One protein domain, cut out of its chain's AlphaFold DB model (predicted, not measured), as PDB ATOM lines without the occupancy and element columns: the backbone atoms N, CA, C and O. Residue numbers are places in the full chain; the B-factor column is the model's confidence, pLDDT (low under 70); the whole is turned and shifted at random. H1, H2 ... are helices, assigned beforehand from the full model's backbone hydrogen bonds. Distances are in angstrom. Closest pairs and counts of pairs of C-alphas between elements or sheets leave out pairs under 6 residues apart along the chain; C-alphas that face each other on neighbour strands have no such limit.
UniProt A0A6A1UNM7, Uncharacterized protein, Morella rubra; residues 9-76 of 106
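This is residues 9 to 76 of the 106 residues of an uncharacterized protein of Morella rubra (UniProt A0A6A1UNM7). Two helices joined at one end make a long, narrow V: H1 runs out to a small turn, and the longer H2 folds back from it, its far part sticking out past H1. The two come close only beside the turn. The printed part has 68 residues, with two named helices, H1 then H2, and no named strand; its class is all helix. It is extended, a rod spanning 65 by 26 by 6 A, with a radius of gyration of the C-alphas of 19.6 A.

H1, residues 11 to 31, begins at C-alpha 11 (165.795, 149.567, 240.406) and is 30.3 A long from first to last C-alpha. H2, residues 36 to 74, is 55.6 A long and ends at C-alpha 74 (143.891, 151.094, 267.452).

H1 and H2 are close but not clearly touching; their closest C-alphas, those of Ala 28 and Phe 37, are 6.7 A apart. They run opposite ways at a shallow tilt of 20 degrees. In H1 and H2 every O i to N i+4 pair is within hydrogen-bond range.

The C-alphas farthest apart, of Phe 33 and Arg 76, are 64.8 A apart. The printed part has no cut, and the link from H1 to H2 is tight. Residues 28 to 35 and 63 to 76 have pLDDT under 70.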
ATOM      1  N   GLY A   9     161.741 152.566 242.840       72.31
ATOM      2  CA  GLY A   9     162.361 153.849 242.496       72.31
ATOM      3  C   GLY A   9     163.875 153.769 242.268       72.31
ATOM      4  O   GLY A   9     164.429 154.573 241.524       72.31
ATOM      5  N   ASN A  10     164.548 152.777 242.859       76.31
ATOM      6  CA  ASN A  10     166.002 152.614 242.779       76.31
ATOM      7  C   ASN A  10     166.452 151.416 241.922       76.31
ATOM      8  O   ASN A  10     167.639 151.083 241.896       76.31
ATOM      9  N   LEU A  11     165.526 150.767 241.206       82.25
ATOM     10  CA  LEU A  11     165.795 149.567 240.406       82.25
ATOM     11  C   LEU A  11     166.904 149.806 239.373       82.25
ATOM     12  O   LEU A  11     167.795 148.975 239.216       82.25
ATOM     13  N   MET A  12     166.882 150.965 238.709       83.31
ATOM     14  CA  MET A  12     167.888 151.355 237.718       83.31
ATOM     15  C   MET A  12     169.291 151.433 238.333       83.31
ATOM     16  O   MET A  12     170.247 150.897 237.775       83.31
ATOM     17  N   THR A  13     169.411 152.041 239.512       79.00
ATOM     18  CA  THR A  13     170.675 152.163 240.248       79.00
ATOM     19  C   THR A  13     171.201 150.797 240.673       79.00
ATOM     20  O   THR A  13     172.383 150.510 240.493       79.00
ATOM     21  N   ILE A  14     170.321 149.930 241.188       83.12
ATOM     22  CA  ILE A  14     170.665 148.550 241.558       83.12
ATOM     23  C   ILE A  14     171.157 147.788 240.322       83.12
ATOM     24  O   ILE A  14     172.186 147.117 240.378       83.12
ATOM     25  N   TYR A  15     170.476 147.937 239.187       83.75
ATOM     26  CA  TYR A  15     170.834 147.274 237.937       83.75
ATOM     27  C   TYR A  15     172.217 147.707 237.425       83.75
ATOM     28  O   TYR A  15     173.057 146.864 237.104       83.75
ATOM     29  N   ILE A  16     172.498 149.014 237.417       90.44
ATOM     30  CA  ILE A  16     173.807 149.561 237.021       90.44
ATOM     31  C   ILE A  16     174.908 149.088 237.979       90.44
ATOM     32  O   ILE A  16     175.980 148.680 237.525       90.44
ATOM     33  N   ALA A  17     174.646 149.090 239.287       82.62
ATOM     34  CA  ALA A  17     175.597 148.626 240.292       82.62
ATOM     35  C   ALA A  17     175.962 147.146 240.097       82.62
ATOM     36  O   ALA A  17     177.140 146.792 240.146       82.62
ATOM     37  N   VAL A  18     174.978 146.289 239.803       85.94
ATOM     38  CA  VAL A  18     175.203 144.865 239.512       85.94
ATOM     39  C   VAL A  18     176.056 144.685 238.255       85.94
ATOM     40  O   VAL A  18     177.025 143.927 238.281       85.94
ATOM     41  N   ILE A  19     175.766 145.411 237.170       87.12
ATOM     42  CA  ILE A  19     176.566 145.345 235.933       87.12
ATOM     43  C   ILE A  19     178.014 145.783 236.186       87.12
ATOM     44  O   ILE A  19     178.952 145.126 235.725       87.12
ATOM     45  N   ALA A  20     178.208 146.875 236.928       86.31
ATOM     46  CA  ALA A  20     179.533 147.368 237.285       86.31
ATOM     47  C   ALA A  20     180.303 146.346 238.134       86.31
ATOM     48  O   ALA A  20     181.471 146.075 237.852       86.31
ATOM     49  N   LEU A  21     179.643 145.716 239.110       83.06
ATOM     50  CA  LEU A  21     180.232 144.663 239.936       83.06
ATOM     51  C   LEU A  21     180.678 143.468 239.085       83.06
ATOM     52  O   LEU A  21     181.806 143.009 239.231       83.06
ATOM     53  N   ILE A  22     179.835 143.003 238.155       81.44
ATOM     54  CA  ILE A  22     180.159 141.891 237.243       81.44
ATOM     55  C   ILE A  22     181.369 142.240 236.369       81.44
ATOM     56  O   ILE A  22     182.274 141.422 236.204       81.44
ATOM     57  N   LYS A  23     181.420 143.464 235.830       80.81
ATOM     58  CA  LYS A  23     182.554 143.959 235.035       80.81
ATOM     59  C   LYS A  23     183.844 143.978 235.851       80.81
ATOM     60  O   LYS A  23     184.854 143.456 235.387       80.81
ATOM     61  N   VAL A  24     183.811 144.548 237.055       81.19
ATOM     62  CA  VAL A  24     184.969 144.610 237.961       81.19
ATOM     63  C   VAL A  24     185.420 143.207 238.356       81.19
ATOM     64  O   VAL A  24     186.613 142.923 238.326       81.19
ATOM     65  N   TYR A  25     184.480 142.310 238.648       74.25
ATOM     66  CA  TYR A  25     184.756 140.918 238.979       74.25
ATOM     67  C   TYR A  25     185.420 140.170 237.820       74.25
ATOM     68  O   TYR A  25     186.442 139.521 238.020       74.25
ATOM     69  N   GLY A  26     184.909 140.314 236.593       74.69
ATOM     70  CA  GLY A  26     185.519 139.722 235.399       74.69
ATOM     71  C   GLY A  26     186.930 140.255 235.128       74.69
ATOM     72  O   GLY A  26     187.831 139.492 234.781       74.69
ATOM     73  N   LEU A  27     187.149 141.553 235.357       73.00
ATOM     74  CA  LEU A  27     188.451 142.201 235.188       73.00
ATOM     75  C   LEU A  27     189.449 141.782 236.284       73.00
ATOM     76  O   LEU A  27     190.637 141.616 236.009       73.00
ATOM     77  N   ALA A  28     188.966 141.551 237.508       68.88
ATOM     78  CA  ALA A  28     189.753 141.019 238.617       68.88
ATOM     79  C   ALA A  28     190.106 139.533 238.420       68.88
ATOM     80  O   ALA A  28     191.273 139.181 238.578       68.88
ATOM     81  N   CYS A  29     189.155 138.687 237.999       66.50
ATOM     82  CA  CYS A  29     189.382 137.280 237.630       66.50
ATOM     83  C   CYS A  29     190.451 137.132 236.544       66.50
ATOM     84  O   CYS A  29     191.330 136.283 236.651       66.50
ATOM     85  N   GLY A  30     190.373 137.956 235.492       65.75
ATOM     86  CA  GLY A  30     191.302 137.885 234.362       65.75
ATOM     87  C   GLY A  30     192.719 138.361 234.691       65.75
ATOM     88  O   GLY A  30     193.657 137.990 233.992       65.75
ATOM     89  N   ARG A  31     192.893 139.172 235.747       64.06
ATOM     90  CA  ARG A  31     194.180 139.797 236.098       64.06
ATOM     91  C   ARG A  31     194.814 139.270 237.388       64.06
ATOM     92  O   ARG A  31     196.010 139.453 237.581       64.06
ATOM     93  N   SER A  32     194.046 138.630 238.266       57.66
ATOM     94  CA  SER A  32     194.492 138.181 239.588       57.66
ATOM     95  C   SER A  32     194.106 136.723 239.822       57.66
ATOM     96  O   SER A  32     193.156 136.413 240.533       57.66
ATOM     97  N   PHE A  33     194.877 135.800 239.246       60.16
ATOM     98  CA  PHE A  33     194.783 134.370 239.574       60.16
ATOM     99  C   PHE A  33     195.551 134.008 240.866       60.16
ATOM    100  O   PHE A  33     195.875 132.852 241.108       60.16
ATOM    101  N   SER A  34     195.890 134.986 241.711       68.38
ATOM    102  CA  SER A  34     196.746 134.769 242.880       68.38
ATOM    103  C   SER A  34     196.293 135.636 244.053       68.38
ATOM    104  O   SER A  34     196.425 136.857 244.018       68.38
ATOM    105  N   GLY A  35     195.706 135.007 245.079       68.06
ATOM    106  CA  GLY A  35     195.445 135.560 246.419       68.06
ATOM    107  C   GLY A  35     194.403 136.683 246.537       68.06
ATOM    108  O   GLY A  35     193.430 136.549 247.279       68.06
ATOM    109  N   GLY A  36     194.573 137.786 245.805       75.25
ATOM    110  CA  GLY A  36     193.737 138.985 245.921       75.25
ATOM    111  C   GLY A  36     192.275 138.741 245.549       75.25
ATOM    112  O   GLY A  36     191.377 139.287 246.178       75.25
ATOM    113  N   PHE A  37     192.022 137.861 244.583       74.00
ATOM    114  CA  PHE A  37     190.668 137.465 244.208       74.00
ATOM    115  C   PHE A  37     189.915 136.755 245.345       74.00
ATOM    116  O   PHE A  37     188.763 137.079 245.627       74.00
ATOM    117  N   VAL A  38     190.586 135.845 246.062       78.81
ATOM    118  CA  VAL A  38     190.004 135.118 247.203       78.81
ATOM    119  C   VAL A  38     189.692 136.079 248.355       78.81
ATOM    120  O   VAL A  38     188.621 136.004 248.963       78.81
ATOM    121  N   LEU A  39     190.594 137.028 248.623       82.00
ATOM    122  CA  LEU A  39     190.386 138.069 249.633       82.00
ATOM    123  C   LEU A  39     189.227 139.001 249.270       82.00
ATOM    124  O   LEU A  39     188.398 139.304 250.126       82.00
ATOM    125  N   LEU A  40     189.119 139.414 248.005       81.56
ATOM    126  CA  LEU A  40     188.011 140.250 247.549       81.56
ATOM    127  C   LEU A  40     186.671 139.529 247.691       81.56
ATOM    128  O   LEU A  40     185.750 140.092 248.279       81.56
ATOM    129  N   ILE A  41     186.551 138.280 247.232       82.06
ATOM    130  CA  ILE A  41     185.296 137.520 247.352       82.06
ATOM    131  C   ILE A  41     184.904 137.326 248.809       82.06
ATOM    132  O   ILE A  41     183.767 137.625 249.172       82.06
ATOM    133  N   SER A  42     185.829 136.839 249.639       84.88
ATOM    134  CA  SER A  42     185.543 136.572 251.051       84.88
ATOM    135  C   SER A  42     185.113 137.844 251.782       84.88
ATOM    136  O   SER A  42     184.094 137.836 252.469       84.88
ATOM    137  N   THR A  43     185.805 138.962 251.552       86.88
ATOM    138  CA  THR A  43     185.447 140.261 252.139       86.88
ATOM    139  C   THR A  43     184.081 140.743 251.655       86.88
ATOM    140  O   THR A  43     183.261 141.179 252.461       86.88
ATOM    141  N   THR A  44     183.799 140.633 250.353       85.81
ATOM    142  CA  THR A  44     182.515 141.068 249.779       85.81
ATOM    143  C   THR A  44     181.359 140.239 250.339       85.81
ATOM    144  O   THR A  44     180.333 140.791 250.727       85.81
ATOM    145  N   LEU A  45     181.536 138.919 250.441       89.38
ATOM    146  CA  LEU A  45     180.537 138.008 250.990       89.38
ATOM    147  C   LEU A  45     180.254 138.302 252.468       89.38
ATOM    148  O   LEU A  45     179.094 138.421 252.856       89.38
ATOM    149  N   VAL A  46     181.300 138.472 253.284       92.94
ATOM    150  CA  VAL A  46     181.157 138.829 254.705       92.94
ATOM    151  C   VAL A  46     180.467 140.183 254.855       92.94
ATOM    152  O   VAL A  46     179.547 140.309 255.660       92.94
ATOM    153  N   GLY A  47     180.849 141.177 254.050       91.69
ATOM    154  CA  GLY A  47     180.209 142.491 254.037       91.69
ATOM    155  C   GLY A  47     178.720 142.414 253.704       91.69
ATOM    156  O   GLY A  47     177.904 143.013 254.401       91.69
ATOM    157  N   LEU A  48     178.340 141.622 252.698       88.75
ATOM    158  CA  LEU A  48     176.937 141.409 252.331       88.75
ATOM    159  C   LEU A  48     176.138 140.724 253.442       88.75
ATOM    160  O   LEU A  48     175.027 141.156 253.742       88.75
ATOM    161  N   ILE A  49     176.697 139.693 254.079       91.88
ATOM    162  CA  ILE A  49     176.049 139.012 255.207       91.88
ATOM    163  C   ILE A  49     175.869 139.984 256.376       91.88
ATOM    164  O   ILE A  49     174.795 140.038 256.974       91.88
ATOM    165  N   LEU A  50     176.885 140.790 256.685       92.31
ATOM    166  CA  LEU A  50     176.826 141.771 257.766       92.31
ATOM    167  C   LEU A  50     175.774 142.851 257.490       92.31
ATOM    168  O   LEU A  50     174.930 143.124 258.338       92.31
ATOM    169  N   ILE A  51     175.769 143.433 256.290       87.25
ATOM    170  CA  ILE A  51     174.779 144.448 255.904       87.25
ATOM    171  C   ILE A  51     173.376 143.843 255.907       87.25
ATOM    172  O   ILE A  51     172.449 144.456 256.433       87.25
ATOM    173  N   GLY A  52     173.210 142.639 255.359       84.75
ATOM    174  CA  GLY A  52     171.927 141.944 255.322       84.75
ATOM    175  C   GLY A  52     171.390 141.646 256.720       84.75
ATOM    176  O   GLY A  52     170.229 141.925 256.998       84.75
ATOM    177  N   THR A  53     172.238 141.150 257.623       87.62
ATOM    178  CA  THR A  53     171.852 140.865 259.014       87.62
ATOM    179  C   THR A  53     171.543 142.133 259.803       87.62
ATOM    180  O   THR A  53     170.519 142.169 260.479       87.62
ATOM    181  N   LEU A  54     172.343 143.195 259.669       85.00
ATOM    182  CA  LEU A  54     172.064 144.491 260.300       85.00
ATOM    183  C   LEU A  54     170.770 145.109 259.773       85.00
ATOM    184  O   LEU A  54     169.930 145.555 260.551       85.00
ATOM    185  N   THR A  55     170.579 145.099 258.454       84.25
ATOM    186  CA  THR A  55     169.359 145.615 257.824       84.25
ATOM    187  C   THR A  55     168.149 144.806 258.270       84.25
ATOM    188  O   THR A  55     167.112 145.387 258.573       84.25
ATOM    189  N   TRP A  56     168.268 143.480 258.360       79.38
ATOM    190  CA  TRP A  56     167.210 142.598 258.848       79.38
ATOM    191  C   TRP A  56     166.868 142.857 260.316       79.38
ATOM    192  O   TRP A  56     165.689 142.962 260.656       79.38
ATOM    193  N   ASP A  57     167.876 142.997 261.177       82.69
ATOM    194  CA  ASP A  57     167.675 143.253 262.602       82.69
ATOM    195  C   ASP A  57     167.004 144.613 262.825       82.69
ATOM    196  O   ASP A  57     165.964 144.692 263.483       82.69
ATOM    197  N   VAL A  58     167.510 145.665 262.172       80.50
ATOM    198  CA  VAL A  58     166.925 147.014 262.212       80.50
ATOM    199  C   VAL A  58     165.516 147.024 261.627       80.50
ATOM    200  O   VAL A  58     164.619 147.603 262.239       80.50
ATOM    201  N   SER A  59     165.286 146.355 260.494       71.88
ATOM    202  CA  SER A  59     163.952 146.258 259.885       71.88
ATOM    203  C   SER A  59     162.977 145.591 260.845       71.88
ATOM    204  O   SER A  59     161.904 146.127 261.091       71.88
ATOM    205  N   ARG A  60     163.370 144.477 261.472       73.94
ATOM    206  CA  ARG A  60     162.546 143.775 262.458       73.94
ATOM    207  C   ARG A  60     162.257 144.664 263.674       73.94
ATOM    208  O   ARG A  60     161.113 144.736 264.118       73.94
ATOM    209  N   LYS A  61     163.261 145.375 264.197       70.56
ATOM    210  CA  LYS A  61     163.117 146.290 265.345       70.56
ATOM    211  C   LYS A  61     162.191 147.466 265.025       70.56
ATOM    212  O   LYS A  61     161.338 147.805 265.844       70.56
ATOM    213  N   ALA A  62     162.313 148.037 263.830       70.00
ATOM    214  CA  ALA A  62     161.441 149.096 263.340       70.00
ATOM    215  C   ALA A  62     160.009 148.592 263.120       70.00
ATOM    216  O   ALA A  62     159.065 149.245 263.553       70.00
ATOM    217  N   THR A  63     159.825 147.403 262.538       68.31
ATOM    218  CA  THR A  63     158.499 146.782 262.388       68.31
ATOM    219  C   THR A  63     157.835 146.542 263.743       68.31
ATOM    220  O   THR A  63     156.649 146.828 263.884       68.31
ATOM    221  N   TYR A  64     158.568 146.085 264.764       61.53
ATOM    222  CA  TYR A  64     158.013 145.935 266.115       61.53
ATOM    223  C   TYR A  64     157.637 147.274 266.764       61.53
ATOM    224  O   TYR A  64     156.614 147.344 267.445       61.53
ATOM    225  N   ALA A  65     158.431 148.329 266.561       60.75
ATOM    226  CA  ALA A  65     158.120 149.664 267.069       60.75
ATOM    227  C   ALA A  65     156.875 150.253 266.385       60.75
ATOM    228  O   ALA A  65     155.923 150.625 267.064       60.75
ATOM    229  N   VAL A  66     156.833 150.217 265.051       62.78
ATOM    230  CA  VAL A  66     155.694 150.686 264.247       62.78
ATOM    231  C   VAL A  66     154.433 149.873 264.541       62.78
ATOM    232  O   VAL A  66     153.353 150.442 264.652       62.78
ATOM    233  N   SER A  67     154.550 148.554 264.727       58.38
ATOM    234  CA  SER A  67     153.422 147.701 265.114       58.38
ATOM    235  C   SER A  67     152.913 148.014 266.524       58.38
ATOM    236  O   SER A  67     151.702 147.998 266.727       58.38
ATOM    237  N   ARG A  68     153.791 148.346 267.487       58.25
ATOM    238  CA  ARG A  68     153.369 148.823 268.818       58.25
ATOM    239  C   ARG A  68     152.657 150.166 268.746       58.25
ATOM    240  O   ARG A  68     151.660 150.331 269.437       58.25
ATOM    241  N   GLU A  69     153.140 151.096 267.931       57.12
ATOM    242  CA  GLU A  69     152.481 152.391 267.739       57.12
ATOM    243  C   GLU A  69     151.116 152.231 267.062       57.12
ATOM    244  O   GLU A  69     150.123 152.734 267.581       57.12
ATOM    245  N   HIS A  70     151.023 151.425 265.999       56.78
ATOM    246  CA  HIS A  70     149.747 151.124 265.338       56.78
ATOM    247  C   HIS A  70     148.768 150.391 266.271       56.78
ATOM    248  O   HIS A  70     147.579 150.699 266.285       56.78
ATOM    249  N   ALA A  71     149.245 149.447 267.089       57.81
ATOM    250  CA  ALA A  71     148.409 148.771 268.083       57.81
ATOM    251  C   ALA A  71     147.929 149.727 269.192       57.81
ATOM    252  O   ALA A  71     146.816 149.579 269.698       57.81
ATOM    253  N   HIS A  72     148.746 150.720 269.554       54.44
ATOM    254  CA  HIS A  72     148.388 151.745 270.530       54.44
ATOM    255  C   HIS A  72     147.369 152.751 269.962       54.44
ATOM    256  O   HIS A  72     146.447 153.150 270.673       54.44
ATOM    257  N   GLU A  73     147.460 153.108 268.676       52.56
ATOM    258  CA  GLU A  73     146.453 153.937 267.996       52.56
ATOM    259  C   GLU A  73     145.116 153.208 267.795       52.56
ATOM    260  O   GLU A  73     144.060 153.815 267.984       52.56
ATOM    261  N   MET A  74     145.125 151.895 267.529       52.38
ATOM    262  CA  MET A  74     143.891 151.094 267.452       52.38
ATOM    263  C   MET A  74     143.137 150.992 268.792       52.38
ATOM    264  O   MET A  74     141.944 150.696 268.800       52.38
ATOM    265  N   CYS A  75     143.780 151.297 269.925       53.25
ATOM    266  CA  CYS A  75     143.129 151.364 271.238       53.25
ATOM    267  C   CYS A  75     142.505 152.734 271.570       53.25
ATOM    268  O   CYS A  75     141.963 152.899 272.664       53.25
ATOM    269  N   ARG A  76     142.525 153.724 270.663       48.75
ATOM    270  CA  ARG A  76     142.042 155.093 270.949       48.75
ATOM    271  C   ARG A  76     140.558 155.351 270.633       48.75
ATOM    272  O   ARG A  76     140.150 156.507 270.565       48.75
TER     273      ARG A  76